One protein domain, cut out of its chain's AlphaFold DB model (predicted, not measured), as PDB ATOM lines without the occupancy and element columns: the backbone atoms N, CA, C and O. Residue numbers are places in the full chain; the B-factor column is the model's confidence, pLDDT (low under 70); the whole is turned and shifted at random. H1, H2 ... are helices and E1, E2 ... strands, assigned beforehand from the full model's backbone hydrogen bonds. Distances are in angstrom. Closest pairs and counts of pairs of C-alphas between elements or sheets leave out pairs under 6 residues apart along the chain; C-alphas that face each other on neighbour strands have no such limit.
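Overview. This is residues 49 to 176 of the 556 residues of the protein "Nucleoside recognition domain-containing protein" of Bacteroidetes bacterium OLB10 (UniProt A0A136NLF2). Two small parallel sheets stand at opposite ends of an elongated body, forming two lobes, and the long helices H2 and H4 run side by side as a bridge between them. H1 and H5 lie at the far end of the lobe with E2, E1, E3 and E7, and H3 packs on the sheet of E4, E6 and E5 in the other lobe. The printed part has 128 residues, with five named helices and seven named strands in the order E1 H1 E2 E3 H2 E4 H3 E5 E6 H4 E7 H5; the class is mixed, helices and strands. The whole is compact, with a radius of gyration of the C-alphas of 15.3 A, and spans 45 by 27 by 23 A.

Along the chain. Find C-alpha 49 at (102.648, 128.522, 135.064), where E1, residues 49 to 51, begins. H1 is residues 62 to 68, E2 71 to 73 and E3 82 to 85. From C-alpha 93 at (103.780, 145.944, 141.574), H2 runs 15.3 A over residues 93 to 103. Then come E4, 105 to 108, H3, 109 to 115, E5, 122 to 124, and E6, 143 to 146. H4, residues 151 to 164, covers 19.9 A; E7 is 166 to 169, and H5, 170 to 175, ends at C-alpha 175, (88.533, 136.831, 133.799).

Arrangement. Look first at the strongly twisted sheet E2 E1 E3 E7, where N 50 and O 72 are 2.9 A apart, N 51 and O 82 2.8 A, and N 83 and O 166 2.8 A. E1, H1 and E2 form a strand-helix-strand unit, two parallel neighbour strands with a helix between, and its crossover is right-handed. H1 only grazes this sheet; H5 is on it. H1 and H5 touch, the closest C-alphas being those of Thr 62 and Asn 174 at 7.5 A. H2 and H4 touch at a shallow tilt of 4 degrees, opposite ways; C-alphas 98 and 159 are closest, at 6.3 A. In the sheet E4 E6 E5, N 107 and O 144 are 2.9 A apart, and N 145 and O 123 2.8 A. E4, H3 and E5 form a split unit, with E6 between its strands and a right-handed crossover. H3 is on this sheet at a height of 7.9 A, and H4 only grazes it. Every O i to N i+4 pair is within hydrogen-bond range in H1, H2 and H4; H3 has 1 of 3 and H5 0 of 2, beside 3 of 4 and 2 of 3 O i to N i+3 pairs.

Size, cuts and confidence. The C-alphas of Ser 114 and Leu 175, the two farthest apart, are 46.4 A apart. The printed part has no cut. The link from E5 to E6, residues 125 to 142, is long. Mean pLDDT of the printed part is 73.1; 41 residues are under 70, among them 53 to 70, 159 to 166 and 171 to 176.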
ATOM      1  N   ASN A  49     101.852 128.322 133.864       73.56
ATOM      2  CA  ASN A  49     102.648 128.522 135.064       73.56
ATOM      3  C   ASN A  49     102.408 129.943 135.585       73.56
ATOM      4  O   ASN A  49     102.516 130.900 134.817       73.56
ATOM      5  N   TYR A  50     102.100 130.110 136.869       74.75
ATOM      6  CA  TYR A  50     101.931 131.430 137.482       74.75
ATOM      7  C   TYR A  50     102.836 131.604 138.697       74.75
ATOM      8  O   TYR A  50     103.099 130.658 139.434       74.75
ATOM      9  N   TYR A  51     103.298 132.827 138.907       79.25
ATOM     10  CA  TYR A  51     104.117 133.219 140.039       79.25
ATOM     11  C   TYR A  51     103.272 133.997 141.043       79.25
ATOM     12  O   TYR A  51     102.440 134.828 140.672       79.25
ATOM     13  N   MET A  52     103.474 133.720 142.323       78.12
ATOM     14  CA  MET A  52     102.700 134.321 143.400       78.12
ATOM     15  C   MET A  52     103.672 134.833 144.466       78.12
ATOM     16  O   MET A  52     104.271 134.016 145.164       78.12
ATOM     17  N   PRO A  53     103.875 136.159 144.572       69.38
ATOM     18  CA  PRO A  53     104.861 136.734 145.484       69.38
ATOM     19  C   PRO A  53     104.530 136.430 146.952       69.38
ATOM     20  O   PRO A  53     105.406 136.026 147.712       69.38
ATOM     21  N   ASP A  54     103.262 136.553 147.348       64.44
ATOM     22  CA  ASP A  54     102.826 136.278 148.719       64.44
ATOM     23  C   ASP A  54     102.048 134.968 148.820       64.44
ATOM     24  O   ASP A  54     100.959 134.819 148.266       64.44
ATOM     25  N   THR A  55     102.576 134.031 149.607       54.72
ATOM     26  CA  THR A  55     101.976 132.716 149.877       54.72
ATOM     27  C   THR A  55     100.766 132.774 150.814       54.72
ATOM     28  O   THR A  55      99.995 131.821 150.875       54.72
ATOM     29  N   ALA A  56     100.542 133.895 151.511       48.09
ATOM     30  CA  ALA A  56      99.474 134.052 152.504       48.09
ATOM     31  C   ALA A  56      98.057 134.219 151.910       48.09
ATOM     32  O   ALA A  56      97.072 134.226 152.644       48.09
ATOM     33  N   LEU A  57      97.929 134.324 150.586       51.22
ATOM     34  CA  LEU A  57      96.648 134.451 149.877       51.22
ATOM     35  C   LEU A  57      95.967 133.096 149.602       51.22
ATOM     36  O   LEU A  57      95.061 132.996 148.774       51.22
ATOM     37  N   THR A  58      96.355 132.036 150.314       50.72
ATOM     38  CA  THR A  58      95.527 130.835 150.436       50.72
ATOM     39  C   THR A  58      94.307 131.143 151.288       50.72
ATOM     40  O   THR A  58      94.369 130.995 152.500       50.72
ATOM     41  N   LEU A  59      93.206 131.550 150.658       51.03
ATOM     42  CA  LEU A  59      91.830 131.331 151.123       51.03
ATOM     43  C   LEU A  59      90.865 131.733 149.994       51.03
ATOM     44  O   LEU A  59      90.607 132.917 149.802       51.03
ATOM     45  N   SER A  60      90.354 130.755 149.229       56.91
ATOM     46  CA  SER A  60      89.007 130.716 148.602       56.91
ATOM     47  C   SER A  60      88.964 129.924 147.279       56.91
ATOM     48  O   SER A  60      89.978 129.431 146.778       56.91
ATOM     49  N   ALA A  61      87.744 129.783 146.742       54.59
ATOM     50  CA  ALA A  61      87.336 129.088 145.516       54.59
ATOM     51  C   ALA A  61      88.278 129.247 144.305       54.59
ATOM     52  O   ALA A  61      88.375 128.330 143.489       54.59
ATOM     53  N   THR A  62      89.016 130.353 144.229       60.31
ATOM     54  CA  THR A  62      89.992 130.664 143.182       60.31
ATOM     55  C   THR A  62      91.111 129.623 143.058       60.31
ATOM     56  O   THR A  62      91.480 129.258 141.947       60.31
ATOM     57  N   ALA A  63      91.617 129.066 144.166       63.84
ATOM     58  CA  ALA A  63      92.666 128.036 144.114       63.84
ATOM     59  C   ALA A  63      92.166 126.727 143.475       63.84
ATOM     60  O   ALA A  63      92.868 126.109 142.675       63.84
ATOM     61  N   LYS A  64      90.914 126.341 143.768       62.72
ATOM     62  CA  LYS A  64      90.247 125.200 143.118       62.72
ATOM     63  C   LYS A  64      90.035 125.452 141.623       62.72
ATOM     64  O   LYS A  64      90.261 124.549 140.827       62.72
ATOM     65  N   GLN A  65      89.630 126.665 141.248       63.44
ATOM     66  CA  GLN A  65      89.410 127.048 139.849       63.44
ATOM     67  C   GLN A  65      90.716 127.075 139.038       63.44
ATOM     68  O   GLN A  65      90.746 126.578 137.916       63.44
ATOM     69  N   LEU A  66      91.811 127.575 139.617       68.94
ATOM     70  CA  LEU A  66      93.144 127.546 139.002       68.94
ATOM     71  C   LEU A  66      93.632 126.108 138.780       68.94
ATOM     72  O   LEU A  66      94.106 125.772 137.696       68.94
ATOM     73  N   GLN A  67      93.442 125.233 139.771       66.44
ATOM     74  CA  GLN A  67      93.793 123.819 139.648       66.44
ATOM     75  C   GLN A  67      92.961 123.110 138.562       66.44
ATOM     76  O   GLN A  67      93.513 122.349 137.770       66.44
ATOM     77  N   GLN A  68      91.655 123.396 138.481       61.66
ATOM     78  CA  GLN A  68      90.767 122.890 137.421       61.66
ATOM     79  C   GLN A  68      91.167 123.388 136.023       61.66
ATOM     80  O   GLN A  68      91.020 122.659 135.049       61.66
ATOM     81  N   ALA A  69      91.722 124.595 135.919       59.28
ATOM     82  CA  ALA A  69      92.215 125.178 134.674       59.28
ATOM     83  C   ALA A  69      93.617 124.689 134.251       59.28
ATOM     84  O   ALA A  69      94.167 125.204 133.280       59.28
ATOM     85  N   ASN A  70      94.212 123.720 134.961       65.81
ATOM     86  CA  ASN A  70      95.596 123.260 134.772       65.81
ATOM     87  C   ASN A  70      96.655 124.371 134.961       65.81
ATOM     88  O   ASN A  70      97.729 124.340 134.351       65.81
ATOM     89  N   TRP A  71      96.365 125.366 135.808       70.44
ATOM     90  CA  TRP A  71      97.345 126.370 136.215       70.44
ATOM     91  C   TRP A  71      98.174 125.835 137.380       70.44
ATOM     92  O   TRP A  71      97.627 125.361 138.378       70.44
ATOM     93  N   LYS A  72      99.501 125.922 137.275       74.44
ATOM     94  CA  LYS A  72     100.431 125.494 138.324       74.44
ATOM     95  C   LYS A  72     101.239 126.665 138.849       74.44
ATOM     96  O   LYS A  72     101.683 127.523 138.087       74.44
ATOM     97  N   VAL A  73     101.462 126.661 140.160       77.62
ATOM     98  CA  VAL A  73     102.424 127.567 140.785       77.62
ATOM     99  C   VAL A  73     103.807 127.258 140.214       77.62
ATOM    100  O   VAL A  73     104.220 126.100 140.168       77.62
ATOM    101  N   SER A  74     104.504 128.292 139.760       77.12
ATOM    102  CA  SER A  74     105.900 128.230 139.356       77.12
ATOM    103  C   SER A  74     106.768 128.829 140.445       77.12
ATOM    104  O   SER A  74     106.530 129.955 140.877       77.12
ATOM    105  N   GLU A  75     107.793 128.092 140.854       72.94
ATOM    106  CA  GLU A  75     108.823 128.596 141.767       72.94
ATOM    107  C   GLU A  75     109.836 129.500 141.039       72.94
ATOM    108  O   GLU A  75     110.453 130.374 141.652       72.94
ATOM    109  N   ASN A  76     109.944 129.348 139.713       74.88
ATOM    110  CA  ASN A  76     110.823 130.150 138.867       74.88
ATOM    111  C   ASN A  76     110.047 131.337 138.304       74.88
ATOM    112  O   ASN A  76     109.102 131.170 137.527       74.88
ATOM    113  N   PHE A  77     110.500 132.537 138.646       78.88
ATOM    114  CA  PHE A  77     109.916 133.780 138.178       78.88
ATOM    115  C   PHE A  77     109.951 133.841 136.649       78.88
ATOM    116  O   PHE A  77     108.927 134.102 136.033       78.88
ATOM    117  N   SER A  78     111.074 133.491 136.024       73.75
ATOM    118  CA  SER A  78     111.265 133.525 134.571       73.75
ATOM    119  C   SER A  78     110.344 132.595 133.778       73.75
ATOM    120  O   SER A  78     110.082 132.840 132.601       73.75
ATOM    121  N   LYS A  79     109.839 131.526 134.407       71.31
ATOM    122  CA  LYS A  79     108.987 130.512 133.763       71.31
ATOM    123  C   LYS A  79     107.495 130.780 133.942       71.31
ATOM    124  O   LYS A  79     106.677 130.076 133.342       71.31
ATOM    125  N   ALA A  80     107.130 131.758 134.765       72.44
ATOM    126  CA  ALA A  80     105.743 132.137 134.951       72.44
ATOM    127  C   ALA A  80     105.234 132.986 133.781       72.44
ATOM    128  O   ALA A  80     105.946 133.810 133.220       72.44
ATOM    129  N   GLN A  81     103.976 132.793 133.414       65.94
ATOM    130  CA  GLN A  81     103.266 133.596 132.418       65.94
ATOM    131  C   GLN A  81     102.410 134.677 133.092       65.94
ATOM    132  O   GLN A  81     102.230 135.769 132.553       65.94
ATOM    133  N   PHE A  82     101.917 134.379 134.296       71.31
ATOM    134  CA  PHE A  82     101.080 135.266 135.098       71.31
ATOM    135  C   PHE A  82     101.730 135.546 136.447       71.31
ATOM    136  O   PHE A  82     102.343 134.657 137.033       71.31
ATOM    137  N   ILE A  83     101.538 136.758 136.960       77.69
ATOM    138  CA  ILE A  83     101.881 137.130 138.330       77.69
ATOM    139  C   ILE A  83     100.590 137.492 139.051       77.69
ATOM    140  O   ILE A  83      99.914 138.448 138.673       77.69
ATOM    141  N   LEU A  84     100.249 136.729 140.086       78.88
ATOM    142  CA  LEU A  84      99.042 136.970 140.868       78.88
ATOM    143  C   LEU A  84      99.364 137.850 142.068       78.88
ATOM    144  O   LEU A  84     100.178 137.478 142.913       78.88
ATOM    145  N   VAL A  85      98.718 139.012 142.139       76.94
ATOM    146  CA  VAL A  85      98.972 140.021 143.175       76.94
ATOM    147  C   VAL A  85      97.700 140.370 143.957       76.94
ATOM    148  O   VAL A  85      96.589 140.214 143.438       76.94
ATOM    149  N   PRO A  86      97.822 140.851 145.209       73.44
ATOM    150  CA  PRO A  86      96.689 141.400 145.947       73.44
ATOM    151  C   PRO A  86      96.027 142.564 145.189       73.44
ATOM    152  O   PRO A  86      96.700 143.296 144.465       73.44
ATOM    153  N   SER A  87      94.724 142.790 145.404       63.09
ATOM    154  CA  SER A  87      93.955 143.838 144.702       63.09
ATOM    155  C   SER A  87      94.494 145.265 144.858       63.09
ATOM    156  O   SER A  87      94.197 146.126 144.044       63.09
ATOM    157  N   SER A  88      95.308 145.539 145.877       64.19
ATOM    158  CA  SER A  88      95.941 146.848 146.083       64.19
ATOM    159  C   SER A  88      97.257 147.038 145.318       64.19
ATOM    160  O   SER A  88      97.780 148.152 145.298       64.19
ATOM    161  N   ALA A  89      97.809 145.982 144.713       65.31
ATOM    162  CA  ALA A  89      99.176 145.968 144.197       65.31
ATOM    163  C   ALA A  89      99.281 145.921 142.661       65.31
ATOM    164  O   ALA A  89     100.362 146.171 142.145       65.31
ATOM    165  N   GLU A  90      98.207 145.655 141.902       65.12
ATOM    166  CA  GLU A  90      98.261 145.509 140.426       65.12
ATOM    167  C   GLU A  90      98.946 146.693 139.723       65.12
ATOM    168  O   GLU A  90      99.837 146.498 138.896       65.12
ATOM    169  N   ASN A  91      98.598 147.919 140.119       61.38
ATOM    170  CA  ASN A  91      99.105 149.137 139.482       61.38
ATOM    171  C   ASN A  91     100.516 149.543 139.939       61.38
ATOM    172  O   ASN A  91     101.179 150.303 139.242       61.38
ATOM    173  N   THR A  92     100.983 149.059 141.093       73.25
ATOM    174  CA  THR A  92     102.259 149.470 141.713       73.25
ATOM    175  C   THR A  92     103.315 148.367 141.694       73.25
ATOM    176  O   THR A  92     104.507 148.645 141.804       73.25
ATOM    177  N   PHE A  93     102.907 147.112 141.497       77.50
ATOM    178  CA  PHE A  93     103.780 145.944 141.574       77.50
ATOM    179  C   PHE A  93     104.925 145.999 140.562       77.50
ATOM    180  O   PHE A  93     106.067 145.705 140.901       77.50
ATOM    181  N   ARG A  94     104.643 146.402 139.317       71.56
ATOM    182  CA  ARG A  94     105.670 146.480 138.263       71.56
ATOM    183  C   ARG A  94     106.763 147.488 138.605       71.56
ATOM    184  O   ARG A  94     107.940 147.219 138.377       71.56
ATOM    185  N   GLU A  95     106.369 148.626 139.163       75.88
ATOM    186  CA  GLU A  95     107.291 149.676 139.585       75.88
ATOM    187  C   GLU A  95     108.154 149.194 140.756       75.88
ATOM    188  O   GLU A  95     109.381 149.264 140.690       75.88
ATOM    189  N   GLN A  96     107.527 148.585 141.767       79.44
ATOM    190  CA  GLN A  96     108.219 148.008 142.922       79.44
ATOM    191  C   GLN A  96     109.200 146.901 142.524       79.44
ATOM    192  O   GLN A  96     110.334 146.870 143.002       79.44
ATOM    193  N   LEU A  97     108.794 146.006 141.623       80.94
ATOM    194  CA  LEU A  97     109.629 144.906 141.154       80.94
ATOM    195  C   LEU A  97     110.827 145.413 140.346       80.94
ATOM    196  O   LEU A  97     111.947 144.958 140.564       80.94
ATOM    197  N   SER A  98     110.613 146.386 139.459       77.38
ATOM    198  CA  SER A  98     111.688 147.019 138.685       77.38
ATOM    199  C   SER A  98     112.688 147.752 139.591       77.38
ATOM    200  O   SER A  98     113.907 147.603 139.455       77.38
ATOM    201  N   GLN A  99     112.188 148.484 140.590       80.31
ATOM    202  CA  GLN A  99     113.026 149.155 141.582       80.31
ATOM    203  C   GLN A  99     113.829 148.148 142.419       80.31
ATOM    204  O   GLN A  99     115.019 148.346 142.665       80.31
ATOM    205  N   LYS A 100     113.217 147.026 142.808       84.81
ATOM    206  CA  LYS A 100     113.914 145.956 143.526       84.81
ATOM    207  C   LYS A 100     114.999 145.312 142.659       84.81
ATOM    208  O   LYS A 100     116.134 145.196 143.110       84.81
ATOM    209  N   LEU A 101     114.684 144.946 141.416       81.31
ATOM    210  CA  LEU A 101     115.613 144.306 140.473       81.31
ATOM    211  C   LEU A 101     116.819 145.181 140.108       81.31
ATOM    212  O   LEU A 101     117.917 144.667 139.877       81.31
ATOM    213  N   SER A 102     116.627 146.500 140.064       79.44
ATOM    214  CA  SER A 102     117.711 147.452 139.805       79.44
ATOM    215  C   SER A 102     118.638 147.647 141.008       79.44
ATOM    216  O   SER A 102     119.833 147.859 140.809       79.44
ATOM    217  N   ALA A 103     118.127 147.524 142.236       82.06
ATOM    218  CA  ALA A 103     118.900 147.726 143.464       82.06
ATOM    219  C   ALA A 103     119.512 146.440 144.053       82.06
ATOM    220  O   ALA A 103     120.506 146.504 144.774       82.06
ATOM    221  N   ILE A 104     118.921 145.273 143.784       85.38
ATOM    222  CA  ILE A 104     119.326 144.003 144.397       85.38
ATOM    223  C   ILE A 104     120.672 143.493 143.853       85.38
ATOM    224  O   ILE A 104     120.977 143.572 142.653       85.38
ATOM    225  N   LYS A 105     121.496 142.942 144.753       85.88
ATOM    226  CA  LYS A 105     122.808 142.378 144.415       85.88
ATOM    227  C   LYS A 105     122.623 141.016 143.732       85.88
ATOM    228  O   LYS A 105     121.996 140.130 144.307       85.88
ATOM    229  N   ILE A 106     123.184 140.856 142.529       85.19
ATOM    230  CA  ILE A 106     123.198 139.591 141.773       85.19
ATOM    231  C   ILE A 106     124.607 138.993 141.858       85.19
ATOM    232  O   ILE A 106     125.578 139.687 141.558       85.19
ATOM    233  N   ILE A 107     124.729 137.735 142.286       84.81
ATOM    234  CA  ILE A 107     126.007 137.045 142.524       84.81
ATOM    235  C   ILE A 107     126.026 135.708 141.770       84.81
ATOM    236  O   ILE A 107     124.992 135.073 141.570       84.81
ATOM    237  N   GLN A 108     127.215 135.275 141.351       82.88
ATOM    238  CA  GLN A 108     127.425 133.942 140.788       82.88
ATOM    239  C   GLN A 108     127.204 132.863 141.853       82.88
ATOM    240  O   GLN A 108     127.723 132.978 142.963       82.88
ATOM    241  N   LEU A 109     126.494 131.786 141.508       80.94
ATOM    242  CA  LEU A 109     126.146 130.719 142.457       80.94
ATOM    243  C   LEU A 109     127.386 130.121 143.152       80.94
ATOM    244  O   LEU A 109     127.368 129.867 144.351       80.94
ATOM    245  N   LYS A 110     128.496 129.981 142.415       81.06
ATOM    246  CA  LYS A 110     129.794 129.493 142.922       81.06
ATOM    247  C   LYS A 110     130.417 130.361 144.024       81.06
ATOM    248  O   LYS A 110     131.178 129.848 144.835       81.06
ATOM    249  N   ASP A 111     130.100 131.654 144.056       81.38
ATOM    250  CA  ASP A 111     130.693 132.625 144.985       81.38
ATOM    251  C   ASP A 111     129.736 132.958 146.144       81.38
ATOM    252  O   ASP A 111     130.069 133.752 147.030       81.38
ATOM    253  N   LEU A 112     128.544 132.350 146.152       81.94
ATOM    254  CA  LEU A 112     127.425 132.714 147.012       81.94
ATOM    255  C   LEU A 112     127.744 132.570 148.508       81.94
ATOM    256  O   LEU A 112     127.578 133.530 149.257       81.94
ATOM    257  N   GLU A 113     128.264 131.417 148.937       79.69
ATOM    258  CA  GLU A 113     128.577 131.153 150.354       79.69
ATOM    259  C   GLU A 113     129.725 132.022 150.892       79.69
ATOM    260  O   GLU A 113     129.823 132.247 152.096       79.69
ATOM    261  N   SER A 114     130.572 132.559 150.008       79.00
ATOM    262  CA  SER A 114     131.688 133.432 150.396       79.00
ATOM    263  C   SER A 114     131.289 134.903 150.568       79.00
ATOM    264  O   SER A 114     132.003 135.662 151.223       79.00
ATOM    265  N   GLN A 115     130.163 135.324 149.981       79.50
ATOM    266  CA  GLN A 115     129.776 136.737 149.877       79.50
ATOM    267  C   GLN A 115     128.441 137.088 150.543       79.50
ATOM    268  O   GLN A 115     128.071 138.268 150.551       79.50
ATOM    269  N   VAL A 116     127.708 136.099 151.059       83.44
ATOM    270  CA  VAL A 116     126.359 136.268 151.612       83.44
ATOM    271  C   VAL A 116     126.306 135.750 153.043       83.44
ATOM    272  O   VAL A 116     126.805 134.673 153.352       83.44
ATOM    273  N   ASN A 117     125.691 136.534 153.927       82.25
ATOM    274  CA  ASN A 117     125.541 136.171 155.331       82.25
ATOM    275  C   ASN A 117     124.349 135.213 155.530       82.25
ATOM    276  O   ASN A 117     123.339 135.314 154.838       82.25
ATOM    277  N   SER A 118     124.417 134.344 156.539       76.06
ATOM    278  CA  SER A 118     123.390 133.335 156.856       76.06
ATOM    279  C   SER A 118     122.023 133.913 157.252       76.06
ATOM    280  O   SER A 118     121.023 133.190 157.282       76.06
ATOM    281  N   SER A 119     121.955 135.214 157.544       79.12
ATOM    282  CA  SER A 119     120.717 135.938 157.836       79.12
ATOM    283  C   SER A 119     119.990 136.477 156.600       79.12
ATOM    284  O   SER A 119     118.837 136.876 156.739       79.12
ATOM    285  N   GLN A 120     120.643 136.538 155.434       83.56
ATOM    286  CA  GLN A 120     120.080 137.115 154.207       83.56
ATOM    287  C   GLN A 120     119.241 136.087 153.440       83.56
ATOM    288  O   GLN A 120     119.588 134.905 153.397       83.56
ATOM    289  N   LEU A 121     118.151 136.542 152.820       84.69
ATOM    290  CA  LEU A 121     117.294 135.718 151.971       84.69
ATOM    291  C   LEU A 121     117.805 135.703 150.529       84.69
ATOM    292  O   LEU A 121     117.886 136.744 149.871       84.69
ATOM    293  N   VAL A 122     118.109 134.510 150.022       84.25
ATOM    294  CA  VAL A 122     118.625 134.316 148.663       84.25
ATOM    295  C   VAL A 122     117.526 133.830 147.726       84.25
ATOM    296  O   VAL A 122     116.879 132.822 147.994       84.25
ATOM    297  N   TYR A 123     117.345 134.508 146.597       86.31
ATOM    298  CA  TYR A 123     116.537 134.004 145.486       86.31
ATOM    299  C   TYR A 123     117.433 133.365 144.425       86.31
ATOM    300  O   TYR A 123     118.404 133.979 143.985       86.31
ATOM    301  N   THR A 124     117.101 132.154 143.984       81.81
ATOM    302  CA  THR A 124     117.786 131.462 142.885       81.81
ATOM    303  C   THR A 124     116.774 130.670 142.069       81.81
ATOM    304  O   THR A 124     115.872 130.053 142.631       81.81
ATOM    305  N   GLU A 125     116.917 130.701 140.744       78.56
ATOM    306  CA  GLU A 125     116.170 129.816 139.834       78.56
ATOM    307  C   GLU A 125     116.931 128.516 139.531       78.56
ATOM    308  O   GLU A 125     116.369 127.596 138.932       78.56
ATOM    309  N   ASP A 126     118.207 128.474 139.920       80.62
ATOM    310  CA  ASP A 126     119.108 127.337 139.806       80.62
ATOM    311  C   ASP A 126     119.040 126.469 141.073       80.62
ATOM    312  O   ASP A 126     118.847 126.992 142.177       80.62
ATOM    313  N   GLU A 127     119.243 125.155 140.926       77.00
ATOM    314  CA  GLU A 127     119.320 124.231 142.062       77.00
ATOM    315  C   GLU A 127     120.459 124.629 143.014       77.00
ATOM    316  O   GLU A 127     121.615 124.779 142.614       77.00
ATOM    317  N   TYR A 128     120.123 124.792 144.293       78.69
ATOM    318  CA  TYR A 128     121.058 125.161 145.348       78.69
ATOM    319  C   TYR A 128     120.858 124.258 146.568       78.69
ATOM    320  O   TYR A 128     119.758 124.164 147.107       78.69
ATOM    321  N   HIS A 129     121.936 123.610 147.013       75.06
ATOM    322  CA  HIS A 129     121.927 122.645 148.121       75.06
ATOM    323  C   HIS A 129     122.734 123.108 149.348       75.06
ATOM    324  O   HIS A 129     123.108 122.285 150.182       75.06
ATOM    325  N   GLY A 130     123.041 124.404 149.454       77.69
ATOM    326  CA  GLY A 130     123.797 124.956 150.583       77.69
ATOM    327  C   GLY A 130     122.927 125.330 151.790       77.69
ATOM    328  O   GLY A 130     121.704 125.205 151.776       77.69
ATOM    329  N   ASN A 131     123.565 125.845 152.844       78.62
ATOM    330  CA  ASN A 131     122.927 126.097 154.152       78.62
ATOM    331  C   ASN A 131     122.280 127.493 154.300       78.62
ATOM    332  O   ASN A 131     121.837 127.862 155.392       78.62
ATOM    333  N   LEU A 132     122.264 128.301 153.237       83.56
ATOM    334  CA  LEU A 132     121.690 129.653 153.257       83.56
ATOM    335  C   LEU A 132     120.161 129.604 153.156       83.56
ATOM    336  O   LEU A 132     119.595 128.718 152.519       83.56
ATOM    337  N   LYS A 133     119.485 130.590 153.756       84.25
ATOM    338  CA  LYS A 133     118.026 130.706 153.671       84.25
ATOM    339  C   LYS A 133     117.620 131.158 152.272       84.25
ATOM    340  O   LYS A 133     117.983 132.254 151.846       84.25
ATOM    341  N   THR A 134     116.835 130.342 151.581       81.62
ATOM    342  CA  THR A 134     116.300 130.677 150.262       81.62
ATOM    343  C   THR A 134     114.887 131.252 150.358       81.62
ATOM    344  O   THR A 134     114.138 130.981 151.297       81.62
ATOM    345  N   THR A 135     114.525 132.087 149.390       80.31
ATOM    346  CA  THR A 135     113.165 132.590 149.194       80.31
ATOM    347  C   THR A 135     112.756 132.363 147.752       80.31
ATOM    348  O   THR A 135     113.562 132.530 146.840       80.31
ATOM    349  N   HIS A 136     111.484 132.035 147.543       73.75
ATOM    350  CA  HIS A 136     110.883 132.008 146.214       73.75
ATOM    351  C   HIS A 136     110.222 133.340 145.858       73.75
ATOM    352  O   HIS A 136     109.707 133.446 144.755       73.75
ATOM    353  N   ASN A 137     110.234 134.351 146.740       78.62
ATOM    354  CA  ASN A 137     109.699 135.693 146.486       78.62
ATOM    355  C   ASN A 137     110.827 136.688 146.157       78.62
ATOM    356  O   ASN A 137     111.631 137.035 147.025       78.62
ATOM    357  N   LEU A 138     110.828 137.196 144.921       79.19
ATOM    358  CA  LEU A 138     111.803 138.155 144.403       79.19
ATOM    359  C   LEU A 138     111.779 139.504 145.142       79.19
ATOM    360  O   LEU A 138     112.822 140.127 145.332       79.19
ATOM    361  N   LEU A 139     110.602 139.965 145.575       80.69
ATOM    362  CA  LEU A 139     110.447 141.232 146.299       80.69
ATOM    363  C   LEU A 139     111.053 141.164 147.707       80.69
ATOM    364  O   LEU A 139     111.605 142.154 148.196       80.69
ATOM    365  N   HIS A 140     110.991 139.990 148.338       81.81
ATOM    366  CA  HIS A 140     111.539 139.745 149.676       81.81
ATOM    367  C   HIS A 140     112.991 139.254 149.661       81.81
ATOM    368  O   HIS A 140     113.582 139.086 150.723       81.81
ATOM    369  N   ALA A 141     113.578 139.028 148.485       84.19
ATOM    370  CA  ALA A 141     114.969 138.618 148.371       84.19
ATOM    371  C   ALA A 141     115.927 139.756 148.756       84.19
ATOM    372  O   ALA A 141     115.710 140.920 148.406       84.19
ATOM    373  N   ASP A 142     117.011 139.412 149.445       84.38
ATOM    374  CA  ASP A 142     118.125 140.319 149.736       84.38
ATOM    375  C   ASP A 142     119.227 140.199 148.677       84.38
ATOM    376  O   ASP A 142     119.904 141.176 148.354       84.38
ATOM    377  N   VAL A 143     119.402 138.994 148.122       84.75
ATOM    378  CA  VAL A 143     120.414 138.660 147.114       84.75
ATOM    379  C   VAL A 143     119.806 137.727 146.069       84.75
ATOM    380  O   VAL A 143     119.038 136.828 146.409       84.75
ATOM    381  N   ILE A 144     120.171 137.913 144.800       86.88
ATOM    382  CA  ILE A 144     119.865 136.971 143.718       86.88
ATOM    383  C   ILE A 144     121.129 136.189 143.382       86.88
ATOM    384  O   ILE A 144     122.193 136.778 143.185       86.88
ATOM    385  N   ALA A 145     121.008 134.873 143.273       84.44
ATOM    386  CA  ALA A 145     122.085 133.994 142.854       84.44
ATOM    387  C   ALA A 145     121.764 133.357 141.495       84.44
ATOM    388  O   ALA A 145     120.607 133.050 141.210       84.44
ATOM    389  N   THR A 146     122.776 133.203 140.637       82.88
ATOM    390  CA  THR A 146     122.598 132.640 139.289       82.88
ATOM    391  C   THR A 146     123.855 131.948 138.764       82.88
ATOM    392  O   THR A 146     124.975 132.338 139.097       82.88
ATOM    393  N   ASN A 147     123.671 130.957 137.892       80.50
ATOM    394  CA  ASN A 147     124.716 130.338 137.073       80.50
ATOM    395  C   ASN A 147     124.964 131.058 135.730       80.50
ATOM    396  O   ASN A 147     125.845 130.660 134.964       80.50
ATOM    397  N   ALA A 148     124.190 132.098 135.398       75.56
ATOM    398  CA  ALA A 148     124.327 132.814 134.133       75.56
ATOM    399  C   ALA A 148     125.679 133.543 134.043       75.56
ATOM    400  O   ALA A 148     126.031 134.317 134.930       75.56
ATOM    401  N   GLN A 149     126.417 133.370 132.939       67.25
ATOM    402  CA  GLN A 149     127.751 133.973 132.775       67.25
ATOM    403  C   GLN A 149     127.752 135.514 132.801       67.25
ATOM    404  O   GLN A 149     128.757 136.109 133.180       67.25
ATOM    405  N   ASN A 150     126.649 136.169 132.415       74.94
ATOM    406  CA  ASN A 150     126.531 137.629 132.377       74.94
ATOM    407  C   ASN A 150     125.330 138.115 133.209       74.94
ATOM    408  O   ASN A 150     124.178 138.060 132.771       74.94
ATOM    409  N   THR A 151     125.614 138.639 134.401       70.88
ATOM    410  CA  THR A 151     124.615 139.079 135.388       70.88
ATOM    411  C   THR A 151     123.837 140.329 134.973       70.88
ATOM    412  O   THR A 151     122.657 140.445 135.301       70.88
ATOM    413  N   ASP A 152     124.446 141.253 134.225       69.75
ATOM    414  CA  ASP A 152     123.759 142.474 133.780       69.75
ATOM    415  C   ASP A 152     122.758 142.175 132.664       69.75
ATOM    416  O   ASP A 152     121.645 142.704 132.664       69.75
ATOM    417  N   SER A 153     123.111 141.253 131.765       71.12
ATOM    418  CA  SER A 153     122.175 140.748 130.757       71.12
ATOM    419  C   SER A 153     120.994 140.008 131.393       71.12
ATOM    420  O   SER A 153     119.855 140.199 130.973       71.12
ATOM    421  N   LEU A 154     121.230 139.245 132.470       73.44
ATOM    422  CA  LEU A 154     120.171 138.570 133.222       73.44
ATOM    423  C   LEU A 154     119.212 139.571 133.872       73.44
ATOM    424  O   LEU A 154     118.000 139.399 133.776       73.44
ATOM    425  N   ARG A 155     119.740 140.640 134.482       76.69
ATOM    426  CA  ARG A 155     118.917 141.696 135.088       76.69
ATOM    427  C   ARG A 155     117.981 142.325 134.057       76.69
ATOM    428  O   ARG A 155     116.786 142.446 134.311       76.69
ATOM    429  N   GLN A 156     118.509 142.683 132.887       70.81
ATOM    430  CA  GLN A 156     117.704 143.239 131.794       70.81
ATOM    431  C   GLN A 156     116.670 142.231 131.277       70.81
ATOM    432  O   GLN A 156     115.516 142.595 131.060       70.81
ATOM    433  N   ASN A 157     117.043 140.954 131.165       70.06
ATOM    434  CA  ASN A 157     116.125 139.889 130.767       70.06
ATOM    435  C   ASN A 157     114.988 139.702 131.778       70.06
ATOM    436  O   ASN A 157     113.840 139.586 131.372       70.06
ATOM    437  N   TRP A 158     115.264 139.712 133.081       71.94
ATOM    438  CA  TRP A 158     114.228 139.572 134.112       71.94
ATOM    439  C   TRP A 158     113.305 140.786 134.178       71.94
ATOM    440  O   TRP A 158     112.100 140.620 134.356       71.94
ATOM    441  N   ILE A 159     113.826 141.996 133.948       68.50
ATOM    442  CA  ILE A 159     112.995 143.196 133.789       68.50
ATOM    443  C   ILE A 159     112.098 143.054 132.549       68.50
ATOM    444  O   ILE A 159     110.892 143.277 132.647       68.50
ATOM    445  N   ALA A 160     112.636 142.619 131.408       59.69
ATOM    446  CA  ALA A 160     111.861 142.408 130.184       59.69
ATOM    447  C   ALA A 160     110.786 141.317 130.350       59.69
ATOM    448  O   ALA A 160     109.631 141.536 129.988       59.69
ATOM    449  N   ILE A 161     111.134 140.184 130.969       62.50
ATOM    450  CA  ILE A 161     110.190 139.113 131.315       62.50
ATOM    451  C   ILE A 161     109.097 139.663 132.229       62.50
ATOM    452  O   ILE A 161     107.919 139.453 131.954       62.50
ATOM    453  N   SER A 162     109.460 140.447 133.251       66.12
ATOM    454  CA  SER A 162     108.481 141.043 134.159       66.12
ATOM    455  C   SER A 162     107.468 141.909 133.415       66.12
ATOM    456  O   SER A 162     106.283 141.847 133.726       66.12
ATOM    457  N   GLN A 163     107.900 142.669 132.400       59.91
ATOM    458  CA  GLN A 163     107.038 143.522 131.575       59.91
ATOM    459  C   GLN A 163     106.113 142.714 130.654       59.91
ATOM    460  O   GLN A 163     104.979 143.130 130.426       59.91
ATOM    461  N   GLN A 164     106.563 141.556 130.168       52.97
ATOM    462  CA  GLN A 164     105.773 140.657 129.318       52.97
ATOM    463  C   GLN A 164     104.781 139.801 130.114       52.97
ATOM    464  O   GLN A 164     103.698 139.479 129.623       52.97
ATOM    465  N   GLN A 165     105.139 139.435 131.345       66.25
ATOM    466  CA  GLN A 165     104.285 138.666 132.238       66.25
ATOM    467  C   GLN A 165     103.037 139.447 132.601       66.25
ATOM    468  O   GLN A 165     103.078 140.651 132.876       66.25
ATOM    469  N   LYS A 166     101.905 138.752 132.642       68.00
ATOM    470  CA  LYS A 166     100.635 139.387 132.960       68.00
ATOM    471  C   LYS A 166     100.458 139.485 134.472       68.00
ATOM    472  O   LYS A 166     100.243 138.473 135.134       68.00
ATOM    473  N   VAL A 167     100.531 140.696 135.014       71.50
ATOM    474  CA  VAL A 167     100.173 140.966 136.414       71.50
ATOM    475  C   VAL A 167      98.654 141.035 136.509       71.50
ATOM    476  O   VAL A 167      98.033 141.744 135.723       71.50
ATOM    477  N   VAL A 168      98.065 140.260 137.412       69.50
ATOM    478  CA  VAL A 168      96.612 140.129 137.552       69.50
ATOM    479  C   VAL A 168      96.248 140.126 139.030       69.50
ATOM    480  O   VAL A 168      96.853 139.406 139.827       69.50
ATOM    481  N   GLU A 169      95.222 140.888 139.406       73.88
ATOM    482  CA  GLU A 169      94.658 140.764 140.750       73.88
ATOM    483  C   GLU A 169      94.049 139.378 140.973       73.88
ATOM    484  O   GLU A 169      93.265 138.895 140.153       73.88
ATOM    485  N   VAL A 170      94.303 138.779 142.138       72.19
ATOM    486  CA  VAL A 170      93.731 137.469 142.513       72.19
ATOM    487  C   VAL A 170      92.205 137.428 142.331       72.19
ATOM    488  O   VAL A 170      91.667 136.447 141.821       72.19
ATOM    489  N   ASN A 171      91.501 138.518 142.652       66.94
ATOM    490  CA  ASN A 171      90.041 138.614 142.523       66.94
ATOM    491  C   ASN A 171      89.552 138.720 141.066       66.94
ATOM    492  O   ASN A 171      88.398 138.410 140.771       66.94
ATOM    493  N   LYS A 172      90.426 139.140 140.145       63.88
ATOM    494  CA  LYS A 172      90.156 139.250 138.705       63.88
ATOM    495  C   LYS A 172      90.637 138.027 137.925       63.88
ATOM    496  O   LYS A 172      90.372 137.954 136.727       63.88
ATOM    497  N   VAL A 173      91.309 137.058 138.559       64.75
ATOM    498  CA  VAL A 173      91.907 135.912 137.851       64.75
ATOM    499  C   VAL A 173      90.873 135.108 137.055       64.75
ATOM    500  O   VAL A 173      91.180 134.611 135.977       64.75
ATOM    501  N   ASN A 174      89.617 135.088 137.508       58.66
ATOM    502  CA  ASN A 174      88.496 134.436 136.824       58.66
ATOM    503  C   ASN A 174      88.172 135.029 135.440       58.66
ATOM    504  O   ASN A 174      87.530 134.374 134.623       58.66
ATOM    505  N   LEU A 175      88.615 136.255 135.145       54.00
ATOM    506  CA  LEU A 175      88.533 136.831 133.799       54.00
ATOM    507  C   LEU A 175      89.510 136.167 132.820       54.00
ATOM    508  O   LEU A 175      89.272 136.220 131.616       54.00
ATOM    509  N   TRP A 176      90.579 135.566 133.347       52.62
ATOM    510  CA  TRP A 176      91.755 135.097 132.614       52.62
ATOM    511  C   TRP A 176      91.966 133.589 132.679       52.62
ATOM    512  O   TRP A 176      92.800 133.068 131.940       52.62
TER     513      TRP A 176